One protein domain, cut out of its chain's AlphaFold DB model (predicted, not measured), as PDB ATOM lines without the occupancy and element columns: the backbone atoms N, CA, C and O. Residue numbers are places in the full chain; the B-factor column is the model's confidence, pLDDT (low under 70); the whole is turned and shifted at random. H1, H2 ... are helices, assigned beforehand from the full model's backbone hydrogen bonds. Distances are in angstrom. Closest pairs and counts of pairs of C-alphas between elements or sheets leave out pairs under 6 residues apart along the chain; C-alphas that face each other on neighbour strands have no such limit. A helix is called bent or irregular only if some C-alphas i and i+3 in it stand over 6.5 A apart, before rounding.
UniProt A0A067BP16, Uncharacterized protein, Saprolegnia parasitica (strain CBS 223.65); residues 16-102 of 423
ATOM      1  N   GLU A  16     115.635 -10.882 -14.401       85.06
ATOM      2  CA  GLU A  16     116.249 -10.706 -13.089       85.06
ATOM      3  C   GLU A  16     115.211 -10.533 -11.971       85.06
ATOM      4  O   GLU A  16     115.496 -10.890 -10.832       85.06
ATOM      5  N   GLN A  17     113.982 -10.101 -12.284       85.56
ATOM      6  CA  GLN A  17     112.890 -10.070 -11.300       85.56
ATOM      7  C   GLN A  17     112.492 -11.478 -10.859       85.56
ATOM      8  O   GLN A  17     112.316 -11.710  -9.664       85.56
ATOM      9  N   GLN A  18     112.422 -12.426 -11.801       89.62
ATOM     10  CA  GLN A  18     112.151 -13.824 -11.469       89.62
ATOM     11  C   GLN A  18     113.242 -14.386 -10.550       89.62
ATOM     12  O   GLN A  18     112.932 -14.985  -9.528       89.62
ATOM     13  N   LYS A  19     114.520 -14.112 -10.845       90.56
ATOM     14  CA  LYS A  19     115.638 -14.553  -9.995       90.56
ATOM     15  C   LYS A  19     115.589 -13.953  -8.590       90.56
ATOM     16  O   LYS A  19     115.903 -14.646  -7.629       90.56
ATOM     17  N   VAL A  20     115.197 -12.684  -8.456       90.38
ATOM     18  CA  VAL A  20     115.022 -12.034  -7.146       90.38
ATOM     19  C   VAL A  20     113.889 -12.693  -6.360       90.38
ATOM     20  O   VAL A  20     114.063 -12.992  -5.180       90.38
ATOM     21  N   HIS A  21     112.760 -12.971  -7.013       90.44
ATOM     22  CA  HIS A  21     111.644 -13.690  -6.403       90.44
ATOM     23  C   HIS A  21     112.066 -15.095  -5.941       90.44
ATOM     24  O   HIS A  21     111.910 -15.441  -4.770       90.44
ATOM     25  N   ASP A  22     112.690 -15.868  -6.824       93.44
ATOM     26  CA  ASP A  22     113.172 -17.223  -6.552       93.44
ATOM     27  C   ASP A  22     114.196 -17.244  -5.405       93.44
ATOM     28  O   ASP A  22     114.136 -18.088  -4.510       93.44
ATOM     29  N   PHE A  23     115.095 -16.258  -5.372       94.06
ATOM     30  CA  PHE A  23     116.051 -16.084  -4.283       94.06
ATOM     31  C   PHE A  23     115.381 -15.730  -2.953       94.06
ATOM     32  O   PHE A  23     115.766 -16.265  -1.914       94.06
ATOM     33  N   SER A  24     114.349 -14.881  -2.966       92.12
ATOM     34  CA  SER A  24     113.603 -14.532  -1.753       92.12
ATOM     35  C   SER A  24     112.900 -15.746  -1.134       92.12
ATOM     36  O   SER A  24     112.949 -15.928   0.083       92.12
ATOM     37  N   LEU A  25     112.340 -16.637  -1.961       93.50
ATOM     38  CA  LEU A  25     111.741 -17.890  -1.500       93.50
ATOM     39  C   LEU A  25     112.776 -18.800  -0.837       93.50
ATOM     40  O   LEU A  25     112.522 -19.337   0.243       93.50
ATOM     41  N   LEU A  26     113.957 -18.935  -1.446       93.69
ATOM     42  CA  LEU A  26     115.050 -19.710  -0.865       93.69
ATOM     43  C   LEU A  26     115.514 -19.124   0.474       93.69
ATOM     44  O   LEU A  26     115.767 -19.882   1.409       93.69
ATOM     45  N   LEU A  27     115.582 -17.793   0.601       92.25
ATOM     46  CA  LEU A  27     115.954 -17.132   1.857       92.25
ATOM     47  C   LEU A  27     114.945 -17.421   2.968       92.25
ATOM     48  O   LEU A  27     115.344 -17.775   4.077       92.25
ATOM     49  N   VAL A  28     113.645 -17.321   2.673       93.19
ATOM     50  CA  VAL A  28     112.580 -17.647   3.633       93.19
ATOM     51  C   VAL A  28     112.644 -19.122   4.026       93.19
ATOM     52  O   VAL A  28     112.550 -19.453   5.209       93.19
ATOM     53  N   GLN A  29     112.855 -20.017   3.061       93.81
ATOM     54  CA  GLN A  29     112.962 -21.446   3.327       93.81
ATOM     55  C   GLN A  29     114.164 -21.765   4.226       93.81
ATOM     56  O   GLN A  29     114.027 -22.526   5.187       93.81
ATOM     57  N   GLU A  30     115.328 -21.178   3.945       92.12
ATOM     58  CA  GLU A  30     116.547 -21.380   4.728       92.12
ATOM     59  C   GLU A  30     116.420 -20.784   6.135       92.12
ATOM     60  O   GLU A  30     116.796 -21.428   7.115       92.12
ATOM     61  N   PHE A  31     115.788 -19.614   6.262       91.50
ATOM     62  CA  PHE A  31     115.428 -19.025   7.549       91.50
ATOM     63  C   PHE A  31     114.540 -19.976   8.366       91.50
ATOM     64  O   PHE A  31     114.857 -20.308   9.510       91.50
ATOM     65  N   CYS A  32     113.459 -20.493   7.775       93.38
ATOM     66  CA  CYS A  32     112.575 -21.431   8.461       93.38
ATOM     67  C   CYS A  32     113.303 -22.718   8.879       93.38
ATOM     68  O   CYS A  32     113.078 -23.204   9.990       93.38
ATOM     69  N   LYS A  33     114.202 -23.254   8.039       92.06
ATOM     70  CA  LYS A  33     115.041 -24.412   8.393       92.06
ATOM     71  C   LYS A  33     115.970 -24.100   9.563       92.06
ATOM     72  O   LYS A  33     116.026 -24.882  10.510       92.06
ATOM     73  N   HIS A  34     116.655 -22.957   9.527       91.50
ATOM     74  CA  HIS A  34     117.592 -22.541  10.570       91.50
ATOM     75  C   HIS A  34     116.911 -22.415  11.942       91.50
ATOM     76  O   HIS A  34     117.463 -22.837  12.957       91.50
ATOM     77  N   HIS A  35     115.671 -21.922  11.962       91.44
ATOM     78  CA  HIS A  35     114.856 -21.788  13.172       91.44
ATOM     79  C   HIS A  35     114.025 -23.037  13.523       91.44
ATOM     80  O   HIS A  35     113.154 -22.965  14.389       91.44
ATOM     81  N   GLN A  36     114.285 -24.186  12.885       93.81
ATOM     82  CA  GLN A  36     113.595 -25.463  13.135       93.81
ATOM     83  C   GLN A  36     112.067 -25.401  12.928       93.81
ATOM     84  O   GLN A  36     111.310 -26.190  13.493       93.81
ATOM     85  N   LEU A  37     111.595 -24.496  12.068       95.44
ATOM     86  CA  LEU A  37     110.184 -24.335  11.711       95.44
ATOM     87  C   LEU A  37     109.779 -25.337  10.617       95.44
ATOM     88  O   LEU A  37     109.281 -24.963   9.555       95.44
ATOM     89  N   THR A  38     109.995 -26.630  10.862       95.44
ATOM     90  CA  THR A  38     109.819 -27.708   9.868       95.44
ATOM     91  C   THR A  38     108.408 -27.766   9.286       95.44
ATOM     92  O   THR A  38     108.245 -27.920   8.078       95.44
ATOM     93  N   ARG A  39     107.375 -27.561  10.114       95.38
ATOM     94  CA  ARG A  39     105.974 -27.502   9.655       95.38
ATOM     95  C   ARG A  39     105.734 -26.363   8.665       95.38
ATOM     96  O   ARG A  39     105.022 -26.556   7.688       95.38
ATOM     97  N   THR A  40     106.348 -25.205   8.899       95.06
ATOM     98  CA  THR A  40     106.241 -24.041   8.011       95.06
ATOM     99  C   THR A  40     106.952 -24.293   6.688       95.06
ATOM    100  O   THR A  40     106.414 -23.950   5.644       95.06
ATOM    101  N   VAL A  41     108.119 -24.949   6.709       96.56
ATOM    102  CA  VAL A  41     108.832 -25.346   5.482       96.56
ATOM    103  C   VAL A  41     107.975 -26.289   4.633       96.56
ATOM    104  O   VAL A  41     107.863 -26.074   3.430       96.56
ATOM    105  N   HIS A  42     107.340 -27.292   5.247       96.75
ATOM    106  CA  HIS A  42     106.456 -28.214   4.528       96.75
ATOM    107  C   HIS A  42     105.206 -27.525   3.971       96.75
ATOM    108  O   HIS A  42     104.831 -27.794   2.835       96.75
ATOM    109  N   ALA A  43     104.585 -26.622   4.736       96.06
ATOM    110  CA  ALA A  43     103.453 -25.837   4.249       96.06
ATOM    111  C   ALA A  43     103.854 -24.961   3.051       96.06
ATOM    112  O   ALA A  43     103.189 -25.000   2.024       96.06
ATOM    113  N   LEU A  44     104.996 -24.267   3.140       95.19
ATOM    114  CA  LEU A  44     105.532 -23.456   2.045       95.19
ATOM    115  C   LEU A  44     105.802 -24.301   0.791       95.19
ATOM    116  O   LEU A  44     105.464 -23.884  -0.310       95.19
ATOM    117  N   GLN A  45     106.385 -25.493   0.943       95.50
ATOM    118  CA  GLN A  45     106.614 -26.411  -0.179       95.50
ATOM    119  C   GLN A  45     105.302 -26.877  -0.816       95.50
ATOM    120  O   GLN A  45     105.172 -26.819  -2.035       95.50
ATOM    121  N   SER A  46     104.318 -27.268   0.000       95.88
ATOM    122  CA  SER A  46     102.992 -27.668  -0.480       95.88
ATOM    123  C   SER A  46     102.295 -26.533  -1.233       95.88
ATOM    124  O   SER A  46     101.680 -26.780  -2.267       95.88
ATOM    125  N   ASP A  47     102.400 -25.293  -0.749       95.00
ATOM    126  CA  ASP A  47     101.806 -24.124  -1.403       95.00
ATOM    127  C   ASP A  47     102.483 -23.824  -2.750       95.00
ATOM    128  O   ASP A  47     101.799 -23.531  -3.733       95.00
ATOM    129  N   LEU A  48     103.812 -23.946  -2.832       93.69
ATOM    130  CA  LEU A  48     104.553 -23.786  -4.090       93.69
ATOM    131  C   LEU A  48     104.166 -24.856  -5.121       93.69
ATOM    132  O   LEU A  48     103.941 -24.524  -6.286       93.69
ATOM    133  N   GLU A  49     104.024 -26.111  -4.687       95.56
ATOM    134  CA  GLU A  49     103.546 -27.213  -5.529       95.56
ATOM    135  C   GLU A  49     102.109 -26.972  -6.013       95.56
ATOM    136  O   GLU A  49     101.821 -27.130  -7.200       95.56
ATOM    137  N   HIS A  50     101.212 -26.522  -5.130       95.62
ATOM    138  CA  HIS A  50      99.828 -26.198  -5.486       95.62
ATOM    139  C   HIS A  50      99.711 -25.030  -6.468       95.62
ATOM    140  O   HIS A  50      98.812 -25.031  -7.310       95.62
ATOM    141  N   MET A  51     100.612 -24.051  -6.391       94.88
ATOM    142  CA  MET A  51     100.675 -22.941  -7.345       94.88
ATOM    143  C   MET A  51     101.377 -23.307  -8.660       94.88
ATOM    144  O   MET A  51     101.497 -22.450  -9.533       94.88
ATOM    145  N   ALA A  52     101.838 -24.556  -8.814       94.88
ATOM    146  CA  ALA A  52     102.652 -25.005  -9.943       94.88
ATOM    147  C   ALA A  52     103.876 -24.101 -10.191       94.88
ATOM    148  O   ALA A  52     104.323 -23.937 -11.329       94.88
ATOM    149  N   LEU A  53     104.414 -23.497  -9.123       91.19
ATOM    150  CA  LEU A  53     105.623 -22.693  -9.211       91.19
ATOM    151  C   LEU A  53     106.835 -23.630  -9.211       91.19
ATOM    152  O   LEU A  53     106.929 -24.508  -8.347       91.19
ATOM    153  N   PRO A  54     107.768 -23.476 -10.165       89.81
ATOM    154  CA  PRO A  54     108.962 -24.303 -10.202       89.81
ATOM    155  C   PRO A  54     109.785 -24.075  -8.934       89.81
ATOM    156  O   PRO A  54     109.938 -22.946  -8.465       89.81
ATOM    157  N   GLN A  55     110.330 -25.158  -8.377       90.50
ATOM    158  CA  GLN A  55     111.205 -25.045  -7.221       90.50
ATOM    159  C   GLN A  55     112.473 -24.277  -7.635       90.50
ATOM    160  O   GLN A  55     113.110 -24.652  -8.625       90.50
ATOM    161  N   PRO A  56     112.841 -23.205  -6.917       92.25
ATOM    162  CA  PRO A  56     113.989 -22.388  -7.282       92.25
ATOM    163  C   PRO A  56     115.278 -23.218  -7.230       92.25
ATOM    164  O   PRO A  56     115.513 -23.971  -6.282       92.25
ATOM    165  N   SER A  57     116.107 -23.109  -8.272       93.31
ATOM    166  CA  SER A  57     117.318 -23.922  -8.396       93.31
ATOM    167  C   SER A  57     118.436 -23.431  -7.472       93.31
ATOM    168  O   SER A  57     118.537 -22.247  -7.140       93.31
ATOM    169  N   ALA A  58     119.336 -24.344  -7.094       91.38
ATOM    170  CA  ALA A  58     120.537 -23.995  -6.335       91.38
ATOM    171  C   ALA A  58     121.454 -23.018  -7.100       91.38
ATOM    172  O   ALA A  58     122.177 -22.239  -6.480       91.38
ATOM    173  N   ASP A  59     121.388 -23.002  -8.432       94.56
ATOM    174  CA  ASP A  59     122.164 -22.073  -9.258       94.56
ATOM    175  C   ASP A  59     121.730 -20.620  -9.030       94.56
ATOM    176  O   ASP A  59     122.583 -19.739  -8.918       94.56
ATOM    177  N   VAL A  60     120.420 -20.371  -8.874       93.81
ATOM    178  CA  VAL A  60     119.892 -19.033  -8.547       93.81
ATOM    179  C   VAL A  60     120.411 -18.573  -7.188       93.81
ATOM    180  O   VAL A  60     120.800 -17.415  -7.045       93.81
ATOM    181  N   TRP A  61     120.485 -19.476  -6.203       92.69
ATOM    182  CA  TRP A  61     121.077 -19.164  -4.899       92.69
ATOM    183  C   TRP A  61     122.527 -18.718  -5.027       92.69
ATOM    184  O   TRP A  61     122.895 -17.676  -4.492       92.69
ATOM    185  N   ILE A  62     123.351 -19.506  -5.724       92.12
ATOM    186  CA  ILE A  62     124.783 -19.238  -5.869       92.12
ATOM    187  C   ILE A  62     124.991 -17.923  -6.622       92.12
ATOM    188  O   ILE A  62     125.749 -17.072  -6.160       92.12
ATOM    189  N   GLU A  63     124.286 -17.723  -7.737       93.62
ATOM    190  CA  GLU A  63     124.374 -16.497  -8.532       93.62
ATOM    191  C   GLU A  63     123.994 -15.268  -7.700       93.62
ATOM    192  O   GLU A  63     124.743 -14.288  -7.650       93.62
ATOM    193  N   MET A  64     122.848 -15.313  -7.019       92.06
ATOM    194  CA  MET A  64     122.368 -14.187  -6.225       92.06
ATOM    195  C   MET A  64     123.245 -13.956  -4.998       92.06
ATOM    196  O   MET A  64     123.567 -12.809  -4.701       92.06
ATOM    197  N   HIS A  65     123.726 -15.010  -4.341       88.94
ATOM    198  CA  HIS A  65     124.688 -14.895  -3.251       88.94
ATOM    199  C   HIS A  65     125.987 -14.219  -3.710       88.94
ATOM    200  O   HIS A  65     126.451 -13.302  -3.036       88.94
ATOM    201  N   GLU A  66     126.560 -14.596  -4.860       90.50
ATOM    202  CA  GLU A  66     127.761 -13.939  -5.401       90.50
ATOM    203  C   GLU A  66     127.507 -12.467  -5.752       90.50
ATOM    204  O   GLU A  66     128.356 -11.618  -5.473       90.50
ATOM    205  N   ARG A  67     126.321 -12.125  -6.274       88.94
ATOM    206  CA  ARG A  67     125.928 -10.725  -6.515       88.94
ATOM    207  C   ARG A  67     125.733  -9.930  -5.221       88.94
ATOM    208  O   ARG A  67     126.089  -8.754  -5.170       88.94
ATOM    209  N   CYS A  68     125.198 -10.556  -4.173       85.75
ATOM    210  CA  CYS A  68     124.992  -9.932  -2.862       85.75
ATOM    211  C   CYS A  68     126.297  -9.830  -2.063       85.75
ATOM    212  O   CYS A  68     126.445  -8.943  -1.223       85.75
ATOM    213  N   ARG A  69     127.269 -10.718  -2.310       86.44
ATOM    214  CA  ARG A  69     128.505 -10.851  -1.525       86.44
ATOM    215  C   ARG A  69     129.265  -9.532  -1.338       86.44
ATOM    216  O   ARG A  69     129.671  -9.275  -0.201       86.44
ATOM    217  N   PRO A  70     129.460  -8.666  -2.354       83.44
ATOM    218  CA  PRO A  70     130.124  -7.380  -2.156       83.44
ATOM    219  C   PRO A  70     129.349  -6.459  -1.209       83.44
ATOM    220  O   PRO A  70     129.962  -5.819  -0.360       83.44
ATOM    221  N   ALA A  71     128.016  -6.426  -1.310       79.62
ATOM    222  CA  ALA A  71     127.164  -5.625  -0.432       79.62
ATOM    223  C   ALA A  71     127.179  -6.165   1.007       79.62
ATOM    224  O   ALA A  71     127.418  -5.417   1.951       79.62
ATOM    225  N   LEU A  72     127.056  -7.484   1.174       77.62
ATOM    226  CA  LEU A  72     127.131  -8.147   2.479       77.62
ATOM    227  C   LEU A  72     128.493  -7.964   3.153       77.62
ATOM    228  O   LEU A  72     128.585  -7.815   4.367       77.62
ATOM    229  N   THR A  73     129.573  -7.947   2.370       79.94
ATOM    230  CA  THR A  73     130.923  -7.714   2.898       79.94
ATOM    231  C   THR A  73     131.078  -6.288   3.434       79.94
ATOM    232  O   THR A  73     131.828  -6.091   4.384       79.94
ATOM    233  N   ARG A  74     130.335  -5.308   2.891       77.25
ATOM    234  CA  ARG A  74     130.273  -3.940   3.436       77.25
ATOM    235  C   ARG A  74     129.458  -3.878   4.733       77.25
ATOM    236  O   ARG A  74     129.841  -3.159   5.646       77.25
ATOM    237  N   LEU A  75     128.382  -4.662   4.836       69.06
ATOM    238  CA  LEU A  75     127.522  -4.736   6.028       69.06
ATOM    239  C   LEU A  75     128.189  -5.421   7.232       69.06
ATOM    240  O   LEU A  75     127.878  -5.085   8.371       69.06
ATOM    241  N   LYS A  76     129.175  -6.299   7.003       63.66
ATOM    242  CA  LYS A  76     129.960  -6.985   8.055       63.66
ATOM    243  C   LYS A  76     130.732  -6.068   9.014       63.66
ATOM    244  O   LYS A  76     131.398  -6.571   9.917       63.66
ATOM    245  N   VAL A  77     130.684  -4.751   8.828       66.25
ATOM    246  CA  VAL A  77     131.207  -3.787   9.806       66.25
ATOM    247  C   VAL A  77     130.354  -3.778  11.085       66.25
ATOM    248  O   VAL A  77     130.874  -3.460  12.151       66.25
ATOM    249  N   HIS A  78     129.089  -4.207  11.013       58.88
ATOM    250  CA  HIS A  78     128.233  -4.433  12.178       58.88
ATOM    251  C   HIS A  78     128.094  -5.930  12.491       58.88
ATOM    252  O   HIS A  78     128.071  -6.761  11.586       58.88
ATOM    253  N   GLU A  79     128.002  -6.280  13.780       67.81
ATOM    254  CA  GLU A  79     127.862  -7.648  14.324       67.81
ATOM    255  C   GLU A  79     126.516  -8.329  13.979       67.81
ATOM    256  O   GLU A  79     125.963  -9.080  14.778       67.81
ATOM    257  N   GLN A  80     125.950  -8.061  12.804       68.25
ATOM    258  CA  GLN A  80     124.727  -8.698  12.333       68.25
ATOM    259  C   GLN A  80     125.023 -10.092  11.776       68.25
ATOM    260  O   GLN A  80     126.077 -10.359  11.185       68.25
ATOM    261  N   SER A  81     124.067 -11.003  11.947       71.25
ATOM    262  CA  SER A  81     124.128 -12.311  11.304       71.25
ATOM    263  C   SER A  81     124.062 -12.161   9.777       71.25
ATOM    264  O   SER A  81     123.429 -11.250   9.244       71.25
ATOM    265  N   THR A  82     124.697 -13.072   9.032       68.00
ATOM    266  CA  THR A  82     124.681 -13.050   7.553       68.00
ATOM    267  C   THR A  82     123.257 -13.045   6.982       68.00
ATOM    268  O   THR A  82     123.027 -12.484   5.916       68.00
ATOM    269  N   ILE A  83     122.311 -13.662   7.697       66.94
ATOM    270  CA  ILE A  83     120.892 -13.702   7.332       66.94
ATOM    271  C   ILE A  83     120.247 -12.326   7.505       66.94
ATOM    272  O   ILE A  83     119.567 -11.878   6.590       66.94
ATOM    273  N   GLU A  84     120.490 -11.631   8.617       68.81
ATOM    274  CA  GLU A  84     119.993 -10.261   8.813       68.81
ATOM    275  C   GLU A  84     120.555  -9.320   7.747       68.81
ATOM    276  O   GLU A  84     119.795  -8.585   7.128       68.81
ATOM    277  N   GLY A  85     121.850  -9.433   7.430       72.12
ATOM    278  CA  GLY A  85     122.453  -8.658   6.343       72.12
ATOM    279  C   GLY A  85     121.843  -8.957   4.966       72.12
ATOM    280  O   GLY A  85     121.747  -8.063   4.128       72.12
ATOM    281  N   LEU A  86     121.412 -10.201   4.722       70.12
ATOM    282  CA  LEU A  86     120.700 -10.592   3.501       70.12
ATOM    283  C   LEU A  86     119.275 -10.036   3.465       70.12
ATOM    284  O   LEU A  86     118.849  -9.554   2.418       70.12
ATOM    285  N   VAL A  87     118.553 -10.067   4.586       70.62
ATOM    286  CA  VAL A  87     117.201  -9.502   4.690       70.62
ATOM    287  C   VAL A  87     117.240  -7.985   4.511       70.62
ATOM    288  O   VAL A  87     116.505  -7.470   3.673       70.62
ATOM    289  N   ASP A  88     118.143  -7.286   5.202       70.19
ATOM    290  CA  ASP A  88     118.334  -5.838   5.053       70.19
ATOM    291  C   ASP A  88     118.700  -5.475   3.607       70.19
ATOM    292  O   ASP A  88     118.166  -4.520   3.045       70.19
ATOM    293  N   PHE A  89     119.553  -6.274   2.956       72.56
ATOM    294  CA  PHE A  89     119.889  -6.076   1.547       72.56
ATOM    295  C   PHE A  89     118.681  -6.265   0.617       72.56
ATOM    296  O   PHE A  89     118.487  -5.466  -0.300       72.56
ATOM    297  N   VAL A  90     117.855  -7.293   0.839       72.81
ATOM    298  CA  VAL A  90     116.644  -7.535   0.038       72.81
ATOM    299  C   VAL A  90     115.615  -6.424   0.245       72.81
ATOM    300  O   VAL A  90     115.031  -5.958  -0.732       72.81
ATOM    301  N   LEU A  91     115.427  -5.952   1.482       71.50
ATOM    302  CA  LEU A  91     114.565  -4.805   1.779       71.50
ATOM    303  C   LEU A  91     115.066  -3.544   1.069       71.50
ATOM    304  O   LEU A  91     114.286  -2.869   0.400       71.50
ATOM    305  N   HIS A  92     116.374  -3.286   1.118       73.44
ATOM    306  CA  HIS A  92     116.984  -2.148   0.440       73.44
ATOM    307  C   HIS A  92     116.851  -2.226  -1.089       73.44
ATOM    308  O   HIS A  92     116.567  -1.223  -1.746       73.44
ATOM    309  N   LEU A  93     117.009  -3.419  -1.676       69.94
ATOM    310  CA  LEU A  93     116.730  -3.633  -3.094       69.94
ATOM    311  C   LEU A  93     115.265  -3.343  -3.419       69.94
ATOM    312  O   LEU A  93     114.995  -2.654  -4.401       69.94
ATOM    313  N   ASN A  94     114.323  -3.825  -2.609       70.62
ATOM    314  CA  ASN A  94     112.903  -3.600  -2.854       70.62
ATOM    315  C   ASN A  94     112.540  -2.105  -2.789       70.62
ATOM    316  O   ASN A  94     111.878  -1.594  -3.691       70.62
ATOM    317  N   GLU A  95     113.062  -1.372  -1.800       71.38
ATOM    318  CA  GLU A  95     112.908   0.088  -1.700       71.38
ATOM    319  C   GLU A  95     113.487   0.817  -2.923       71.38
ATOM    320  O   GLU A  95     112.856   1.725  -3.476       71.38
ATOM    321  N   MET A  96     114.664   0.402  -3.399       68.12
ATOM    322  CA  MET A  96     115.294   0.920  -4.623       68.12
ATOM    323  C   MET A  96     114.441   0.673  -5.880       68.12
ATOM    324  O   MET A  96     114.424   1.497  -6.800       68.12
ATOM    325  N   TYR A  97     113.731  -0.456  -5.942       64.75
ATOM    326  CA  TYR A  97     112.832  -0.780  -7.048       64.75
ATOM    327  C   TYR A  97     111.539   0.025  -7.017       64.75
ATOM    328  O   TYR A  97     111.162   0.597  -8.044       64.75
ATOM    329  N   GLU A  98     110.882   0.115  -5.860       65.44
ATOM    330  CA  GLU A  98     109.649   0.892  -5.708       65.44
ATOM    331  C   GLU A  98     109.891   2.382  -5.965       65.44
ATOM    332  O   GLU A  98     109.136   3.024  -6.699       65.44
ATOM    333  N   SER A  99     110.998   2.923  -5.454       63.50
ATOM    334  CA  SER A  99     111.378   4.319  -5.694       63.50
ATOM    335  C   SER A  99     111.700   4.603  -7.167       63.50
ATOM    336  O   SER A  99     111.419   5.702  -7.647       63.50
ATOM    337  N   ARG A 100     112.209   3.633  -7.940       58.47
ATOM    338  CA  ARG A 100     112.342   3.780  -9.404       58.47
ATOM    339  C   ARG A 100     111.011   3.687 -10.141       58.47
ATOM    340  O   ARG A 100     110.823   4.426 -11.106       58.47
ATOM    341  N   ALA A 101     110.104   2.815  -9.710       58.41
ATOM    342  CA  ALA A 101     108.780   2.690 -10.314       58.41
ATOM    343  C   ALA A 101     107.933   3.959 -10.100       58.41
ATOM    344  O   ALA A 101     107.259   4.412 -11.021       58.41
ATOM    345  N   ALA A 102     108.031   4.579  -8.919       56.72
ATOM    346  CA  ALA A 102     107.308   5.805  -8.578       56.72
ATOM    347  C   ALA A 102     107.832   7.064  -9.299       56.72
ATOM    348  O   ALA A 102     107.094   8.036  -9.448       56.72
TER     349      ALA A 102
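This is residues 16 to 102 of the 423 residues of an uncharacterized protein of Saprolegnia parasitica (strain CBS 223.65) (UniProt A0A067BP16). H1 stands between two helices that run the opposite way to it, H2 folded back beside it as a hairpin and H4 on its other side across a looser gap, while the kinked H3 crosses one side of H1 and H4, with its earlier part on H1 and its later part on H4. The last residues of H4, 95 to 102, stick out free at one end. The printed part has 87 residues, with four named helices in the order H1, H2, H3, H4 and no named strand; the class is all helix. It is only just compact, close to loose, with a radius of gyration of the C-alphas of 14.1 A, and the C-alphas span 38 by 33 by 24 A.

H1, residues 16 to 34, touches H2, residues 38 to 50, with residues 29 to 33 of H1 alone. The closest C-alphas are those of Gln 29 and Val 41, 6.1 A apart. The two run opposite ways at a shallow tilt of 30 degrees and form a helical hairpin over a tight link. H3, residues 58 to 75, is apart from H2. Its residues 60 to 64 touch residues 19 to 26 of H1, about perpendicular at 82 degrees; the closest C-alphas, of Phe 23 and Trp 61, are 5.9 A apart. H3 has a kink of 50 degrees near residue 68 and is only just irregular, with C-alphas 67 and 70 at 6.9 A. H4, residues 82 to 102, touches residues 68 to 75 of H3 with residues 82 to 89 alone, about perpendicular at 88 degrees; the closest C-alphas, of Leu 72 and Gly 85, are 6.1 A apart. H4 is close to H1 but not clearly touching: the closest C-alphas, of Phe 31 and Ile 83, are 7.6 A apart, at a shallow tilt of 30 degrees, opposite ways. H2 and H4 are apart. The helix packing is mostly crossed, but only just: one of the three touching pairs is at a shallow tilt. In H1, H2 and H4 every O i to N i+4 pair is within hydrogen-bond range; in H3, 12 of 14 are.

H1 begins at C-alpha 16, at (116.249, -10.706, -13.089), and is 26.5 A long from first to last C-alpha. H2 is 18.4 A long and ends at C-alpha 50, at (99.828, -26.198, -5.486). H3 is 23.9 A long. H4, 30.3 A long, ends at C-alpha 102, at (107.308, 5.805, -8.578).

The two C-alphas farthest apart, of His 50 and Val 77, are 41.5 A apart. The printed part has no cut. The links from H2 to H3 and from H3 to H4 are short, and no link is long. Mean pLDDT of the printed part is 83.7; residues 75 to 80, 82 to 84, 93 and 96 to 102 are under 70.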